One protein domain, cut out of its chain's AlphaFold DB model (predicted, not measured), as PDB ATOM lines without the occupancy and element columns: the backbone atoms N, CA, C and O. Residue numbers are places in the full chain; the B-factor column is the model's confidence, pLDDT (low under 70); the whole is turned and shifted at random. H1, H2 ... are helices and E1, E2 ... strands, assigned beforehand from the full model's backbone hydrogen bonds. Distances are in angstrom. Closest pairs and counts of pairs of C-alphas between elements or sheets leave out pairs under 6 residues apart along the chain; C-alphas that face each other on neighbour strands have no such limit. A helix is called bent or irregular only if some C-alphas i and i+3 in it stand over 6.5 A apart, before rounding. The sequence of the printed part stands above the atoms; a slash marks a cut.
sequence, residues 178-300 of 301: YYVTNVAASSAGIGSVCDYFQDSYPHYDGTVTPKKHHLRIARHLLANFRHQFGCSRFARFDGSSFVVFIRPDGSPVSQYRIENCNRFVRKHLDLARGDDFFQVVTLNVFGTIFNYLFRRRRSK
ATOM      1  N   TYR A 178     147.256 267.535 157.799       87.38
ATOM      2  CA  TYR A 178     148.412 268.038 157.063       87.38
ATOM      3  C   TYR A 178     149.425 266.930 156.755       87.38
ATOM      4  O   TYR A 178     149.431 265.866 157.373       87.38
ATOM      5  N   TYR A 179     150.284 267.189 155.769       90.25
ATOM      6  CA  TYR A 179     151.312 266.242 155.349       90.25
ATOM      7  C   TYR A 179     152.542 266.299 156.244       90.25
ATOM      8  O   TYR A 179     152.989 267.366 156.665       90.25
ATOM      9  N   VAL A 180     153.126 265.135 156.461       88.69
ATOM     10  CA  VAL A 180     154.331 264.929 157.248       88.69
ATOM     11  C   VAL A 180     155.279 264.065 156.429       88.69
ATOM     12  O   VAL A 180     154.834 263.198 155.679       88.69
ATOM     13  N   THR A 181     156.584 264.318 156.528       90.06
ATOM     14  CA  THR A 181     157.581 263.522 155.807       90.06
ATOM     15  C   THR A 181     158.631 262.952 156.738       90.06
ATOM     16  O   THR A 181     159.005 263.584 157.725       90.06
ATOM     17  N   ASN A 182     159.096 261.749 156.422       87.88
ATOM     18  CA  ASN A 182     160.099 261.024 157.186       87.88
ATOM     19  C   ASN A 182     161.220 260.540 156.264       87.88
ATOM     20  O   ASN A 182     160.937 260.083 155.161       87.88
ATOM     21  N   VAL A 183     162.469 260.625 156.720       87.12
ATOM     22  CA  VAL A 183     163.628 260.034 156.042       87.12
ATOM     23  C   VAL A 183     164.307 259.098 157.021       87.12
ATOM     24  O   VAL A 183     164.800 259.545 158.056       87.12
ATOM     25  N   ALA A 184     164.265 257.798 156.744       85.94
ATOM     26  CA  ALA A 184     164.758 256.799 157.680       85.94
ATOM     27  C   ALA A 184     165.290 255.548 156.980       85.94
ATOM     28  O   ALA A 184     164.686 255.046 156.035       85.94
ATOM     29  N   ALA A 185     166.369 255.001 157.538       86.25
ATOM     30  CA  ALA A 185     166.896 253.680 157.199       86.25
ATOM     31  C   ALA A 185     166.619 252.616 158.277       86.25
ATOM     32  O   ALA A 185     166.837 251.428 158.052       86.25
ATOM     33  N   SER A 186     166.158 253.015 159.470       86.06
ATOM     34  CA  SER A 186     165.860 252.074 160.553       86.06
ATOM     35  C   SER A 186     164.437 251.533 160.453       86.06
ATOM     36  O   SER A 186     163.475 252.294 160.314       86.06
ATOM     37  N   SER A 187     164.293 250.217 160.624       89.25
ATOM     38  CA  SER A 187     162.984 249.562 160.685       89.25
ATOM     39  C   SER A 187     162.090 250.197 161.741       89.25
ATOM     40  O   SER A 187     160.909 250.407 161.487       89.25
ATOM     41  N   ALA A 188     162.640 250.566 162.901       84.50
ATOM     42  CA  ALA A 188     161.853 251.200 163.952       84.50
ATOM     43  C   ALA A 188     161.260 252.558 163.550       84.50
ATOM     44  O   ALA A 188     160.115 252.849 163.897       84.50
ATOM     45  N   GLY A 189     162.012 253.386 162.819       84.44
ATOM     46  CA  GLY A 189     161.506 254.667 162.323       84.44
ATOM     47  C   GLY A 189     160.413 254.468 161.277       84.44
ATOM     48  O   GLY A 189     159.331 255.044 161.387       84.44
ATOM     49  N   ILE A 190     160.677 253.589 160.309       88.69
ATOM     50  CA  ILE A 190     159.771 253.284 159.195       88.69
ATOM     51  C   ILE A 190     158.462 252.672 159.699       88.69
ATOM     52  O   ILE A 190     157.376 253.127 159.335       88.69
ATOM     53  N   GLY A 191     158.568 251.668 160.570       89.19
ATOM     54  CA  GLY A 191     157.438 250.956 161.154       89.19
ATOM     55  C   GLY A 191     156.553 251.868 161.989       89.19
ATOM     56  O   GLY A 191     155.337 251.858 161.835       89.19
ATOM     57  N   SER A 192     157.152 252.732 162.809       84.94
ATOM     58  CA  SER A 192     156.391 253.697 163.601       84.94
ATOM     59  C   SER A 192     155.636 254.699 162.735       84.94
ATOM     60  O   SER A 192     154.480 254.997 163.016       84.94
ATOM     61  N   VAL A 193     156.239 255.197 161.657       87.31
ATOM     62  CA  VAL A 193     155.539 256.104 160.740       87.31
ATOM     63  C   VAL A 193     154.339 255.417 160.077       87.31
ATOM     64  O   VAL A 193     153.254 255.994 160.047       87.31
ATOM     65  N   CYS A 194     154.501 254.164 159.655       90.00
ATOM     66  CA  CYS A 194     153.411 253.345 159.124       90.00
ATOM     67  C   CYS A 194     152.291 253.120 160.158       90.00
ATOM     68  O   CYS A 194     151.113 253.267 159.853       90.00
ATOM     69  N   ASP A 195     152.646 252.828 161.412       86.50
ATOM     70  CA  ASP A 195     151.678 252.482 162.456       86.50
ATOM     71  C   ASP A 195     150.896 253.681 163.022       86.50
ATOM     72  O   ASP A 195     149.792 253.486 163.547       86.50
ATOM     73  N   TYR A 196     151.472 254.889 162.999       79.12
ATOM     74  CA  TYR A 196     150.908 256.075 163.664       79.12
ATOM     75  C   TYR A 196     150.233 257.071 162.720       79.12
ATOM     76  O   TYR A 196     149.359 257.827 163.163       79.12
ATOM     77  N   PHE A 197     150.626 257.098 161.447       85.81
ATOM     78  CA  PHE A 197     150.115 258.056 160.474       85.81
ATOM     79  C   PHE A 197     149.213 257.388 159.441       85.81
ATOM     80  O   PHE A 197     149.228 256.178 159.248       85.81
ATOM     81  N   GLN A 198     148.383 258.197 158.789       89.56
ATOM     82  CA  GLN A 198     147.503 257.739 157.721       89.56
ATOM     83  C   GLN A 198     148.182 257.927 156.369       89.56
ATOM     84  O   GLN A 198     149.028 258.807 156.220       89.56
ATOM     85  N   ASP A 199     147.764 257.140 155.375       91.75
ATOM     86  CA  ASP A 199     148.243 257.266 153.990       91.75
ATOM     87  C   ASP A 199     149.776 257.276 153.905       91.75
ATOM     88  O   ASP A 199     150.368 258.079 153.194       91.75
ATOM     89  N   SER A 200     150.431 256.448 154.725       92.62
ATOM     90  CA  SER A 200     151.887 256.399 154.760       92.62
ATOM     91  C   SER A 200     152.401 255.663 153.537       92.62
ATOM     92  O   SER A 200     152.059 254.501 153.341       92.62
ATOM     93  N   TYR A 201     153.249 256.306 152.742       95.81
ATOM     94  CA  TYR A 201     153.905 255.662 151.614       95.81
ATOM     95  C   TYR A 201     155.408 255.970 151.578       95.81
ATOM     96  O   TYR A 201     155.760 257.151 151.612       95.81
ATOM     97  N   PRO A 202     156.285 254.956 151.439       95.69
ATOM     98  CA  PRO A 202     155.959 253.527 151.406       95.69
ATOM     99  C   PRO A 202     155.447 252.993 152.758       95.69
ATOM    100  O   PRO A 202     155.834 253.488 153.823       95.69
ATOM    101  N   HIS A 203     154.574 251.979 152.697       95.62
ATOM    102  CA  HIS A 203     154.067 251.242 153.858       95.62
ATOM    103  C   HIS A 203     154.625 249.816 153.874       95.62
ATOM    104  O   HIS A 203     154.643 249.152 152.837       95.62
ATOM    105  N   TYR A 204     155.047 249.322 155.040       94.50
ATOM    106  CA  TYR A 204     155.757 248.040 155.127       94.50
ATOM    107  C   TYR A 204     154.897 246.801 154.825       94.50
ATOM    108  O   TYR A 204     155.439 245.720 154.599       94.50
ATOM    109  N   ASP A 205     153.572 246.925 154.859       92.19
ATOM    110  CA  ASP A 205     152.629 245.840 154.546       92.19
ATOM    111  C   ASP A 205     152.201 245.812 153.066       92.19
ATOM    112  O   ASP A 205     151.463 244.918 152.664       92.19
ATOM    113  N   GLY A 206     152.653 246.779 152.255       86.81
ATOM    114  CA  GLY A 206     152.303 246.881 150.838       86.81
ATOM    115  C   GLY A 206     150.845 247.260 150.547       86.81
ATOM    116  O   GLY A 206     150.437 247.216 149.391       86.81
ATOM    117  N   THR A 207     150.055 247.647 151.553       85.50
ATOM    118  CA  THR A 207     148.620 247.957 151.386       85.50
ATOM    119  C   THR A 207     148.356 249.330 150.767       85.50
ATOM    120  O   THR A 207     147.263 249.589 150.265       85.50
ATOM    121  N   VAL A 208     149.351 250.221 150.784       89.38
ATOM    122  CA  VAL A 208     149.236 251.591 150.273       89.38
ATOM    123  C   VAL A 208     149.975 251.708 148.946       89.38
ATOM    124  O   VAL A 208     151.180 251.474 148.870       89.38
ATOM    125  N   THR A 209     149.265 252.127 147.901       92.62
ATOM    126  CA  THR A 209     149.854 252.458 146.598       92.62
ATOM    127  C   THR A 209     150.260 253.938 146.535       92.62
ATOM    128  O   THR A 209     149.634 254.789 147.181       92.62
ATOM    129  N   PRO A 210     151.313 254.296 145.774       93.94
ATOM    130  CA  PRO A 210     151.754 255.682 145.683       93.94
ATOM    131  C   PRO A 210     150.695 256.540 144.992       93.94
ATOM    132  O   PRO A 210     150.378 256.355 143.818       93.94
ATOM    133  N   LYS A 211     150.188 257.550 145.696       95.44
ATOM    134  CA  LYS A 211     149.326 258.582 145.120       95.44
ATOM    135  C   LYS A 211     150.170 259.695 144.498       95.44
ATOM    136  O   LYS A 211     151.295 259.962 144.921       95.44
ATOM    137  N   LYS A 212     149.584 260.441 143.551       95.31
ATOM    138  CA  LYS A 212     150.242 261.586 142.882       95.31
ATOM    139  C   LYS A 212     150.845 262.592 143.872       95.31
ATOM    140  O   LYS A 212     151.907 263.157 143.614       95.31
ATOM    141  N   HIS A 213     150.182 262.814 145.008       92.44
ATOM    142  CA  HIS A 213     150.652 263.764 146.009       92.44
ATOM    143  C   HIS A 213     151.904 263.274 146.756       92.44
ATOM    144  O   HIS A 213     152.769 264.104 147.020       92.44
ATOM    145  N   HIS A 214     152.062 261.966 147.012       95.19
ATOM    146  CA  HIS A 214     153.285 261.412 147.613       95.19
ATOM    147  C   HIS A 214     154.503 261.786 146.766       95.19
ATOM    148  O   HIS A 214     155.460 262.384 147.254       95.19
ATOM    149  N   LEU A 215     154.419 261.530 145.459       96.06
ATOM    150  CA  LEU A 215     155.517 261.783 144.532       96.06
ATOM    151  C   LEU A 215     155.791 263.280 144.351       96.06
ATOM    152  O   LEU A 215     156.945 263.706 144.327       96.06
ATOM    153  N   ARG A 216     154.733 264.096 144.253       94.88
ATOM    154  CA  ARG A 216     154.854 265.556 144.144       94.88
ATOM    155  C   ARG A 216     155.514 266.161 145.385       94.88
ATOM    156  O   ARG A 216     156.385 267.013 145.238       94.88
ATOM    157  N   ILE A 217     155.122 265.722 146.583       92.50
ATOM    158  CA  ILE A 217     155.705 266.186 147.846       92.50
ATOM    159  C   ILE A 217     157.172 265.766 147.927       92.50
ATOM    160  O   ILE A 217     158.022 266.629 148.127       92.50
ATOM    161  N   ALA A 218     157.486 264.488 147.702       92.38
ATOM    162  CA  ALA A 218     158.859 263.990 147.775       92.38
ATOM    163  C   ALA A 218     159.795 264.737 146.811       92.38
ATOM    164  O   ALA A 218     160.818 265.275 147.233       92.38
ATOM    165  N   ARG A 219     159.401 264.878 145.536       93.19
ATOM    166  CA  ARG A 219     160.181 265.624 144.533       93.19
ATOM    167  C   ARG A 219     160.390 267.079 144.933       93.19
ATOM    168  O   ARG A 219     161.513 267.572 144.871       93.19
ATOM    169  N   HIS A 220     159.329 267.760 145.362       90.62
ATOM    170  CA  HIS A 220     159.425 269.160 145.759       90.62
ATOM    171  C   HIS A 220     160.344 269.342 146.974       90.62
ATOM    172  O   HIS A 220     161.180 270.244 146.983       90.62
ATOM    173  N   LEU A 221     160.233 268.483 147.988       88.25
ATOM    174  CA  LEU A 221     161.035 268.626 149.200       88.25
ATOM    175  C   LEU A 221     162.489 268.240 149.010       88.25
ATOM    176  O   LEU A 221     163.365 268.921 149.531       88.25
ATOM    177  N   LEU A 222     162.768 267.199 148.238       87.62
ATOM    178  CA  LEU A 222     164.145 266.801 147.971       87.62
ATOM    179  C   LEU A 222     164.845 267.774 147.015       87.62
ATOM    180  O   LEU A 222     166.044 268.001 147.160       87.62
ATOM    181  N   ALA A 223     164.118 268.432 146.108       88.44
ATOM    182  CA  ALA A 223     164.690 269.494 145.280       88.44
ATOM    183  C   ALA A 223     165.091 270.730 146.109       88.44
ATOM    184  O   ALA A 223     166.181 271.266 145.926       88.44
ATOM    185  N   ASN A 224     164.238 271.158 147.046       84.00
ATOM    186  CA  ASN A 224     164.391 272.456 147.718       84.00
ATOM    187  C   ASN A 224     164.997 272.369 149.129       84.00
ATOM    188  O   ASN A 224     165.633 273.309 149.606       84.00
ATOM    189  N   PHE A 225     164.823 271.241 149.817       83.06
ATOM    190  CA  PHE A 225     165.063 271.125 151.257       83.06
ATOM    191  C   PHE A 225     165.851 269.874 151.665       83.06
ATOM    192  O   PHE A 225     165.975 269.606 152.854       83.06
ATOM    193  N   ARG A 226     166.452 269.130 150.723       81.75
ATOM    194  CA  ARG A 226     167.263 267.922 151.012       81.75
ATOM    195  C   ARG A 226     168.296 268.089 152.134       81.75
ATOM    196  O   ARG A 226     168.468 267.184 152.942       81.75
ATOM    197  N   HIS A 227     168.937 269.255 152.228       78.38
ATOM    198  CA  HIS A 227     169.929 269.544 153.268       78.38
ATOM    199  C   HIS A 227     169.326 269.486 154.684       78.38
ATOM    200  O   HIS A 227     170.012 269.128 155.635       78.38
ATOM    201  N   GLN A 228     168.030 269.785 154.821       77.56
ATOM    202  CA  GLN A 228     167.309 269.724 156.094       77.56
ATOM    203  C   GLN A 228     166.986 268.305 156.537       77.56
ATOM    204  O   GLN A 228     166.620 268.134 157.693       77.56
ATOM    205  N   PHE A 229     167.122 267.325 155.639       75.75
ATOM    206  CA  PHE A 229     166.998 265.901 155.936       75.75
ATOM    207  C   PHE A 229     168.356 265.240 156.223       75.75
ATOM    208  O   PHE A 229     168.415 264.054 156.525       75.75
ATOM    209  N   GLY A 230     169.461 265.994 156.149       73.44
ATOM    210  CA  GLY A 230     170.816 265.440 156.225       73.44
ATOM    211  C   GLY A 230     171.278 264.776 154.923       73.44
ATOM    212  O   GLY A 230     172.344 264.168 154.884       73.44
ATOM    213  N   CYS A 231     170.514 264.916 153.836       78.06
ATOM    214  CA  CYS A 231     170.897 264.387 152.536       78.06
ATOM    215  C   CYS A 231     172.052 265.204 151.942       78.06
ATOM    216  O   CYS A 231     172.030 266.440 151.931       78.06
ATOM    217  N   SER A 232     173.042 264.512 151.378       75.81
ATOM    218  CA  SER A 232     174.148 265.165 150.673       75.81
ATOM    219  C   SER A 232     173.668 265.895 149.407       75.81
ATOM    220  O   SER A 232     172.605 265.598 148.855       75.81
ATOM    221  N   ARG A 233     174.493 266.804 148.863       76.62
ATOM    222  CA  ARG A 233     174.197 267.453 147.568       76.62
ATOM    223  C   ARG A 233     174.130 266.468 146.390       76.62
ATOM    224  O   ARG A 233     173.665 266.836 145.315       76.62
ATOM    225  N   PHE A 234     174.644 265.258 146.577       79.81
ATOM    226  CA  PHE A 234     174.694 264.207 145.563       79.81
ATOM    227  C   PHE A 234     173.616 263.147 145.784       79.81
ATOM    228  O   PHE A 234     173.544 262.191 145.018       79.81
ATOM    229  N   ALA A 235     172.779 263.307 146.815       82.56
ATOM    230  CA  ALA A 235     171.696 262.379 147.077       82.56
ATOM    231  C   ALA A 235     170.734 262.335 145.886       82.56
ATOM    232  O   ALA A 235     170.319 263.382 145.373       82.56
ATOM    233  N   ARG A 236     170.393 261.120 145.452       89.19
ATOM    234  CA  ARG A 236     169.464 260.871 144.343       89.19
ATOM    235  C   ARG A 236     168.201 260.233 144.896       89.19
ATOM    236  O   ARG A 236     168.280 259.350 145.743       89.19
ATOM    237  N   PHE A 237     167.058 260.707 144.420       93.62
ATOM    238  CA  PHE A 237     165.753 260.165 144.767       93.62
ATOM    239  C   PHE A 237     165.251 259.277 143.637       93.62
ATOM    240  O   PHE A 237     165.102 259.752 142.508       93.62
ATOM    241  N   ASP A 238     164.958 258.023 143.950       94.94
ATOM    242  CA  ASP A 238     164.218 257.134 143.070       94.94
ATOM    243  C   ASP A 238     162.725 257.227 143.403       94.94
ATOM    244  O   ASP A 238     162.253 256.754 144.435       94.94
ATOM    245  N   GLY A 239     161.963 257.857 142.507       93.00
ATOM    246  CA  GLY A 239     160.525 258.047 142.687       93.00
ATOM    247  C   GLY A 239     159.683 256.782 142.524       93.00
ATOM    248  O   GLY A 239     158.496 256.836 142.833       93.00
ATOM    249  N   SER A 240     160.253 255.679 142.030       93.12
ATOM    250  CA  SER A 240     159.544 254.401 141.898       93.12
ATOM    251  C   SER A 240     159.547 253.613 143.212       93.12
ATOM    252  O   SER A 240     158.514 253.092 143.622       93.12
ATOM    253  N   SER A 241     160.683 253.608 143.911       92.88
ATOM    254  CA  SER A 241     160.891 252.908 145.185       92.88
ATOM    255  C   SER A 241     160.778 253.817 146.415       92.88
ATOM    256  O   SER A 241     160.720 253.333 147.543       92.88
ATOM    257  N   PHE A 242     160.732 255.138 146.210       95.44
ATOM    258  CA  PHE A 242     160.796 256.165 147.255       95.44
ATOM    259  C   PHE A 242     162.059 256.066 148.123       95.44
ATOM    260  O   PHE A 242     162.061 256.429 149.302       95.44
ATOM    261  N   VAL A 243     163.152 255.606 147.517       94.25
ATOM    262  CA  VAL A 243     164.468 255.512 148.144       94.25
ATOM    263  C   VAL A 243     165.283 256.760 147.829       94.25
ATOM    264  O   VAL A 243     165.317 257.251 146.697       94.25
ATOM    265  N   VAL A 244     165.949 257.288 148.848       90.38
ATOM    266  CA  VAL A 244     166.954 258.338 148.728       90.38
ATOM    267  C   VAL A 244     168.308 257.715 149.008       90.38
ATOM    268  O   VAL A 244     168.558 257.213 150.098       90.38
ATOM    269  N   PHE A 245     169.193 257.789 148.021       85.31
ATOM    270  CA  PHE A 245     170.585 257.396 148.184       85.31
ATOM    271  C   PHE A 245     171.318 258.469 148.991       85.31
ATOM    272  O   PHE A 245     171.504 259.594 148.512       85.31
ATOM    273  N   ILE A 246     171.721 258.140 150.214       73.19
ATOM    274  CA  ILE A 246     172.545 258.985 151.078       73.19
ATOM    275  C   ILE A 246     173.912 258.301 151.221       73.19
ATOM    276  O   ILE A 246     174.048 257.102 151.022       73.19
ATOM    277  N   ARG A 247     174.977 259.069 151.480       59.16
ATOM    278  CA  ARG A 247     176.319 258.499 151.702       59.16
ATOM    279  C   ARG A 247     176.261 257.489 152.877       59.16
ATOM    280  O   ARG A 247     175.502 257.755 153.810       59.16
ATOM    281  N   PRO A 248     177.054 256.394 152.871       57.25
ATOM    282  CA  PRO A 248     177.045 255.407 153.949       57.25
ATOM    283  C   PRO A 248     177.317 256.052 155.313       57.25
ATOM    284  O   PRO A 248     178.412 256.552 155.561       57.25
ATOM    285  N   ASP A 249     176.318 256.020 156.194       50.69
ATOM    286  CA  ASP A 249     176.363 256.599 157.539       50.69
ATOM    287  C   ASP A 249     175.996 255.518 158.569       50.69
ATOM    288  O   ASP A 249     174.917 255.546 159.171       50.69
ATOM    289  N   GLY A 250     176.899 254.546 158.740       53.62
ATOM    290  CA  GLY A 250     176.763 253.437 159.692       53.62
ATOM    291  C   GLY A 250     175.578 252.500 159.415       53.62
ATOM    292  O   GLY A 250     174.620 252.831 158.718       53.62
ATOM    293  N   SER A 251     175.625 251.296 159.981       53.00
ATOM    294  CA  SER A 251     174.540 250.321 159.881       53.00
ATOM    295  C   SER A 251     173.390 250.718 160.822       53.00
ATOM    296  O   SER A 251     173.599 250.825 162.031       53.00
ATOM    297  N   PRO A 252     172.160 250.966 160.331       58.12
ATOM    298  CA  PRO A 252     171.024 251.230 161.205       58.12
ATOM    299  C   PRO A 252     170.651 249.954 161.968       58.12
ATOM    300  O   PRO A 252     170.299 248.938 161.379       58.12
ATOM    301  N   VAL A 253     170.728 250.020 163.297       61.78
ATOM    302  CA  VAL A 253     170.658 248.829 164.169       61.78
ATOM    303  C   VAL A 253     169.257 248.601 164.757       61.78
ATOM    304  O   VAL A 253     168.964 247.543 165.306       61.78
ATOM    305  N   SER A 254     168.351 249.582 164.664       78.69
ATOM    306  CA  SER A 254     167.074 249.514 165.385       78.69
ATOM    307  C   SER A 254     166.011 248.718 164.626       78.69
ATOM    308  O   SER A 254     165.430 249.186 163.639       78.69
ATOM    309  N   GLN A 255     165.748 247.514 165.134       85.00
ATOM    310  CA  GLN A 255     164.664 246.644 164.695       85.00
ATOM    311  C   GLN A 255     163.300 247.179 165.134       85.00
ATOM    312  O   GLN A 255     163.157 247.816 166.179       85.00
ATOM    313  N   TYR A 256     162.279 246.883 164.334       87.62
ATOM    314  CA  TYR A 256     160.893 247.105 164.706       87.62
ATOM    315  C   TYR A 256     160.270 245.837 165.274       87.62
ATOM    316  O   TYR A 256     160.624 244.728 164.887       87.62
ATOM    317  N   ARG A 257     159.282 246.001 166.156       86.88
ATOM    318  CA  ARG A 257     158.567 244.881 166.790       86.88
ATOM    319  C   ARG A 257     157.829 243.969 165.797       86.88
ATOM    320  O   ARG A 257     157.520 242.835 166.132       86.88
ATOM    321  N   ILE A 258     157.497 244.479 164.609       90.56
ATOM    322  CA  ILE A 258     156.793 243.728 163.563       90.56
ATOM    323  C   ILE A 258     157.822 243.230 162.552       90.56
ATOM    324  O   ILE A 258     158.405 244.028 161.816       90.56
ATOM    325  N   GLU A 259     157.987 241.911 162.458       93.50
ATOM    326  CA  GLU A 259     159.009 241.311 161.591       93.50
ATOM    327  C   GLU A 259     158.779 241.591 160.100       93.50
ATOM    328  O   GLU A 259     159.734 241.743 159.339       93.50
ATOM    329  N   ASN A 260     157.523 241.768 159.677       94.62
ATOM    330  CA  ASN A 260     157.214 242.201 158.313       94.62
ATOM    331  C   ASN A 260     157.905 243.526 157.968       94.62
ATOM    332  O   ASN A 260     158.429 243.659 156.866       94.62
ATOM    333  N   CYS A 261     157.976 244.468 158.915       93.75
ATOM    334  CA  CYS A 261     158.690 245.724 158.719       93.75
ATOM    335  C   CYS A 261     160.199 245.499 158.589       93.75
ATOM    336  O   CYS A 261     160.821 246.060 157.693       93.75
ATOM    337  N   ASN A 262     160.791 244.645 159.428       92.94
ATOM    338  CA  ASN A 262     162.222 244.340 159.342       92.94
ATOM    339  C   ASN A 262     162.583 243.684 158.004       92.94
ATOM    340  O   ASN A 262     163.587 244.044 157.390       92.94
ATOM    341  N   ARG A 263     161.763 242.743 157.521       94.69
ATOM    342  CA  ARG A 263     161.936 242.144 156.188       94.69
ATOM    343  C   ARG A 263     161.737 243.156 155.069       94.69
ATOM    344  O   ARG A 263     162.513 243.153 154.121       94.69
ATOM    345  N   PHE A 264     160.725 244.014 155.178       94.81
ATOM    346  CA  PHE A 264     160.450 245.055 154.192       94.81
ATOM    347  C   PHE A 264     161.660 245.971 153.996       94.81
ATOM    348  O   PHE A 264     162.069 246.194 152.860       94.81
ATOM    349  N   VAL A 265     162.277 246.423 155.090       92.25
ATOM    350  CA  VAL A 265     163.489 247.252 155.048       92.25
ATOM    351  C   VAL A 265     164.657 246.502 154.422       92.25
ATOM    352  O   VAL A 265     165.234 246.993 153.457       92.25
ATOM    353  N   ARG A 266     164.955 245.285 154.899       92.06
ATOM    354  CA  ARG A 266     166.052 244.456 154.365       92.06
ATOM    355  C   ARG A 266     165.915 244.158 152.871       92.06
ATOM    356  O   ARG A 266     166.919 244.008 152.191       92.06
ATOM    357  N   LYS A 267     164.682 244.040 152.372       94.38
ATOM    358  CA  LYS A 267     164.400 243.742 150.964       94.38
ATOM    359  C   LYS A 267     164.616 244.947 150.042       94.38
ATOM    360  O   LYS A 267     164.954 244.745 148.883       94.38
ATOM    361  N   HIS A 268     164.359 246.164 150.517       93.44
ATOM    362  CA  HIS A 268     164.259 247.343 149.647       93.44
ATOM    363  C   HIS A 268     165.362 248.382 149.856       93.44
ATOM    364  O   HIS A 268     165.563 249.201 148.965       93.44
ATOM    365  N   LEU A 269     166.048 248.380 151.002       91.44
ATOM    366  CA  LEU A 269     167.137 249.316 151.276       91.44
ATOM    367  C   LEU A 269     168.485 248.602 151.253       91.44
ATOM    368  O   LEU A 269     168.710 247.662 152.017       91.44
ATOM    369  N   ASP A 270     169.408 249.115 150.443       90.00
ATOM    370  CA  ASP A 270     170.824 248.796 150.569       90.00
ATOM    371  C   ASP A 270     171.458 249.700 151.637       90.00
ATOM    372  O   ASP A 270     171.874 250.839 151.404       90.00
ATOM    373  N   LEU A 271     171.506 249.177 152.860       85.19
ATOM    374  CA  LEU A 271     172.041 249.895 154.015       85.19
ATOM    375  C   LEU A 271     173.554 250.130 153.919       85.19
ATOM    376  O   LEU A 271     174.044 251.109 154.481       85.19
ATOM    377  N   ALA A 272     174.288 249.258 153.221       83.69
ATOM    378  CA  ALA A 272     175.726 249.420 153.013       83.69
ATOM    379  C   ALA A 272     176.003 250.586 152.062       83.69
ATOM    380  O   ALA A 272     176.943 251.356 152.260       83.69
ATOM    381  N   ARG A 273     175.131 250.753 151.067       83.62
ATOM    382  CA  ARG A 273     175.131 251.890 150.155       83.62
ATOM    383  C   ARG A 273     174.668 253.193 150.824       83.62
ATOM    384  O   ARG A 273     175.104 254.261 150.403       83.62
ATOM    385  N   GLY A 274     173.876 253.107 151.895       83.44
ATOM    386  CA  GLY A 274     173.347 254.258 152.640       83.44
ATOM    387  C   GLY A 274     171.944 254.676 152.194       83.44
ATOM    388  O   GLY A 274     171.610 255.859 152.208       83.44
ATOM    389  N   ASP A 275     171.136 253.712 151.762       89.56
ATOM    390  CA  ASP A 275     169.762 253.958 151.341       89.56
ATOM    391  C   ASP A 275     168.837 254.283 152.523       89.56
ATOM    392  O   ASP A 275     168.804 253.567 153.529       89.56
ATOM    393  N   ASP A 276     168.002 255.306 152.335       89.62
ATOM    394  CA  ASP A 276     166.940 255.696 153.260       89.62
ATOM    395  C   ASP A 276     165.603 255.736 152.514       89.62
ATOM    396  O   ASP A 276     165.523 256.191 151.371       89.62
ATOM    397  N   PHE A 277     164.516 255.337 153.169       92.44
ATOM    398  CA  PHE A 277     163.185 255.617 152.641       92.44
ATOM    399  C   PHE A 277     162.805 257.071 152.871       92.44
ATOM    400  O   PHE A 277     162.976 257.590 153.973       92.44
ATOM    401  N   PHE A 278     162.188 257.688 151.865       92.94
ATOM    402  CA  PHE A 278     161.465 258.945 152.002       92.94
ATOM    403  C   PHE A 278     159.969 258.652 152.106       92.94
ATOM    404  O   PHE A 278     159.307 258.410 151.101       92.94
ATOM    405  N   GLN A 279     159.420 258.674 153.317       93.00
ATOM    406  CA  GLN A 279     157.995 258.455 153.527       93.00
ATOM    407  C   GLN A 279     157.230 259.776 153.498       93.00
ATOM    408  O   GLN A 279     157.619 260.751 154.142       93.00
ATOM    409  N   VAL A 280     156.109 259.790 152.784       93.19
ATOM    410  CA  VAL A 280     155.107 260.857 152.846       93.19
ATOM    411  C   VAL A 280     153.879 260.292 153.525       93.19
ATOM    412  O   VAL A 280     153.397 259.232 153.138       93.19
ATOM    413  N   VAL A 281     153.397 260.994 154.544       91.62
ATOM    414  CA  VAL A 281     152.249 260.565 155.338       91.62
ATOM    415  C   VAL A 281     151.301 261.727 155.590       91.62
ATOM    416  O   VAL A 281     151.666 262.900 155.473       91.62
ATOM    417  N   THR A 282     150.080 261.400 155.985       90.31
ATOM    418  CA  THR A 282     149.084 262.365 156.435       90.31
ATOM    419  C   THR A 282     148.884 262.226 157.937       90.31
ATOM    420  O   THR A 282     148.572 261.149 158.450       90.31
ATOM    421  N   LEU A 283     149.031 263.335 158.658       86.25
ATOM    422  CA  LEU A 283     148.532 263.441 160.019       86.25
ATOM    423  C   LEU A 283     147.104 263.966 159.967       86.25
ATOM    424  O   LEU A 283     146.866 265.027 159.397       86.25
ATOM    425  N   ASN A 284     146.179 263.247 160.596       85.88
ATOM    426  CA  ASN A 284     144.836 263.725 160.892       85.88
ATOM    427  C   ASN A 284     144.684 263.724 162.414       85.88
ATOM    428  O   ASN A 284     144.650 262.657 163.015       85.88
ATOM    429  N   VAL A 285     144.616 264.899 163.042       78.19
ATOM    430  CA  VAL A 285     144.617 265.036 164.508       78.19
ATOM    431  C   VAL A 285     143.498 264.199 165.133       78.19
ATOM    432  O   VAL A 285     143.757 263.412 166.041       78.19
ATOM    433  N   PHE A 286     142.275 264.292 164.607       75.19
ATOM    434  CA  PHE A 286     141.151 263.499 165.107       75.19
ATOM    435  C   PHE A 286     141.308 262.015 164.790       75.19
ATOM    436  O   PHE A 286     141.128 261.189 165.677       75.19
ATOM    437  N   GLY A 287     141.689 261.672 163.559       68.75
ATOM    438  CA  GLY A 287     141.890 260.287 163.136       68.75
ATOM    439  C   GLY A 287     142.964 259.569 163.954       68.75
ATOM    440  O   GLY A 287     142.766 258.431 164.368       68.75
ATOM    441  N   THR A 288     144.073 260.242 164.259       65.62
ATOM    442  CA  THR A 288     145.158 259.720 165.096       65.62
ATOM    443  C   THR A 288     144.704 259.545 166.546       65.62
ATOM    444  O   THR A 288     144.944 258.485 167.125       65.62
ATOM    445  N   ILE A 289     143.989 260.521 167.124       68.00
ATOM    446  CA  ILE A 289     143.413 260.404 168.477       68.00
ATOM    447  C   ILE A 289     142.398 259.251 168.539       68.00
ATOM    448  O   ILE A 289     142.425 258.445 169.471       68.00
ATOM    449  N   PHE A 290     141.526 259.126 167.540       66.19
ATOM    450  CA  PHE A 290     140.488 258.097 167.489       66.19
ATOM    451  C   PHE A 290     141.094 256.700 167.295       66.19
ATOM    452  O   PHE A 290     140.830 255.802 168.092       66.19
ATOM    453  N   ASN A 291     141.995 256.518 166.325       62.59
ATOM    454  CA  ASN A 291     142.707 255.252 166.107       62.59
ATOM    455  C   ASN A 291     143.467 254.798 167.358       62.59
ATOM    456  O   ASN A 291     143.467 253.612 167.693       62.59
ATOM    457  N   TYR A 292     144.068 255.743 168.080       57.88
ATOM    458  CA  TYR A 292     144.704 255.483 169.363       57.88
ATOM    459  C   TYR A 292     143.703 254.967 170.417       57.88
ATOM    460  O   TYR A 292     143.949 253.937 171.052       57.88
ATOM    461  N   LEU A 293     142.550 255.629 170.577       58.41
ATOM    462  CA  LEU A 293     141.510 255.218 171.530       58.41
ATOM    463  C   LEU A 293     140.933 253.831 171.201       58.41
ATOM    464  O   LEU A 293     140.727 253.019 172.107       58.41
ATOM    465  N   PHE A 294     140.716 253.526 169.919       59.06
ATOM    466  CA  PHE A 294     140.136 252.255 169.476       59.06
ATOM    467  C   PHE A 294     141.121 251.083 169.522       59.06
ATOM    468  O   PHE A 294     140.737 249.989 169.943       59.06
ATOM    469  N   ARG A 295     142.402 251.282 169.180       58.97
ATOM    470  CA  ARG A 295     143.421 250.216 169.272       58.97
ATOM    471  C   ARG A 295     143.610 249.712 170.704       58.97
ATOM    472  O   ARG A 295     143.808 248.518 170.913       58.97
ATOM    473  N   ARG A 296     143.440 250.580 171.704       44.72
ATOM    474  CA  ARG A 296     143.517 250.197 173.121       44.72
ATOM    475  C   ARG A 296     142.416 249.226 173.561       44.72
ATOM    476  O   ARG A 296     142.633 248.460 174.494       44.72
ATOM    477  N   ARG A 297     141.258 249.222 172.892       43.72
ATOM    478  CA  ARG A 297     140.183 248.250 173.166       43.72
ATOM    479  C   ARG A 297     140.510 246.849 172.648       43.72
ATOM    480  O   ARG A 297     140.035 245.883 173.228       43.72
ATOM    481  N   ARG A 298     141.331 246.733 171.596       42.69
ATOM    482  CA  ARG A 298     141.751 245.438 171.035       42.69
ATOM    483  C   ARG A 298     142.883 244.773 171.815       42.69
ATOM    484  O   ARG A 298     142.910 243.563 171.866       42.69
ATOM    485  N   SER A 299     143.761 245.543 172.458       39.78
ATOM    486  CA  SER A 299     144.865 245.010 173.281       39.78
ATOM    487  C   SER A 299     144.437 244.507 174.672       39.78
ATOM    488  O   SER A 299     145.283 244.059 175.438       39.78
ATOM    489  N   LYS A 300     143.155 244.652 175.036       36.22
ATOM    490  CA  LYS A 300     142.570 244.168 176.302       36.22
ATOM    491  C   LYS A 300     141.653 242.946 176.116       36.22
ATOM    492  O   LYS A 300     140.945 242.585 177.050       36.22
TER     493      LYS A 300
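Overview. This is residues 178 to 300 of the 301 residues of an uncharacterized protein of Gracilariopsis chorda (UniProt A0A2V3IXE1). A strongly twisted sheet is built along the long strand E5; H1 covers one face, and on the opposite face the sheet curls round H2. H3 packs on H1, and residues 293 to 300, mostly the end of H4, stick out. The printed part has 123 residues with four named helices and five named strands, which follow along the chain as E1, then H1, then E2, then H2, then E3, then E4, then H3, then E5, then H4; the class is mixed, helices and strands, and the sheet is branched, with the neighbour pairs E1 and E5, E2 and E5, E3 and E4, and E4 and E5 each antiparallel. It is compact, with a radius of gyration of the C-alphas of 14.7 A, and spans 47 by 29 by 23 A.

Arrangement. E5, residues 275 to 284, has E1, residues 178 to 184, on one side (N 180 and O 281, 2.8 A), and E2, residues 198 to 201, and E4, residues 243 to 245, on the other side. N 198 and O 282, 3.0 A, and N 244 and O 276, 2.8 A, are within hydrogen-bond range. E3, residues 236 to 238, forms a hairpin with E4, N 238 and O 243 being 2.9 A apart. H1, residues 187 to 196, lies over E5 at a height over the sheet of 9.2 A, and runs along it, at 13 degrees on the local plane; it is only just not over E2, on which 2 of its C-alphas fall. H2, residues 212 to 229, has a kink of 72 degrees near residue 223 and is irregular, C-alphas 224 and 227 being 8.4 A apart; its closest C-alpha to E5 is that of His 214, 5.6 A from Val 280. H3, residues 259 to 268, touches H1 at a steep tilt of 63 degrees, opposite ways, the closest C-alphas being those of Ser 187 and Asn 262, 5.4 A; it only grazes the sheet with residues 265 to 268. H4, residues 285 to 298, only grazes the sheet with residues 285 to 291. In H1 and H3 every O i to N i+4 pair is within hydrogen-bond range, in H2 10 of 14 and in H4 8 of 10.

Along the chain. E1 begins at C-alpha 178 (148.412, 268.038, 157.063) and is 19.8 A long. E5 measures 28.4 A, H2 21.7 A and H4 20.9 A, ending at C-alpha 298 (141.751, 245.438, 171.035).

Size, cuts and confidence. The C-alphas of Phe 234 and Lys 300 are the two farthest apart, 48.8 A. The printed part has no cut; the link from E4 to H3, 13 residues, is long. The mean pLDDT of the printed part is 82.8, and residues 247 to 253 and 287 to 300 are under 70.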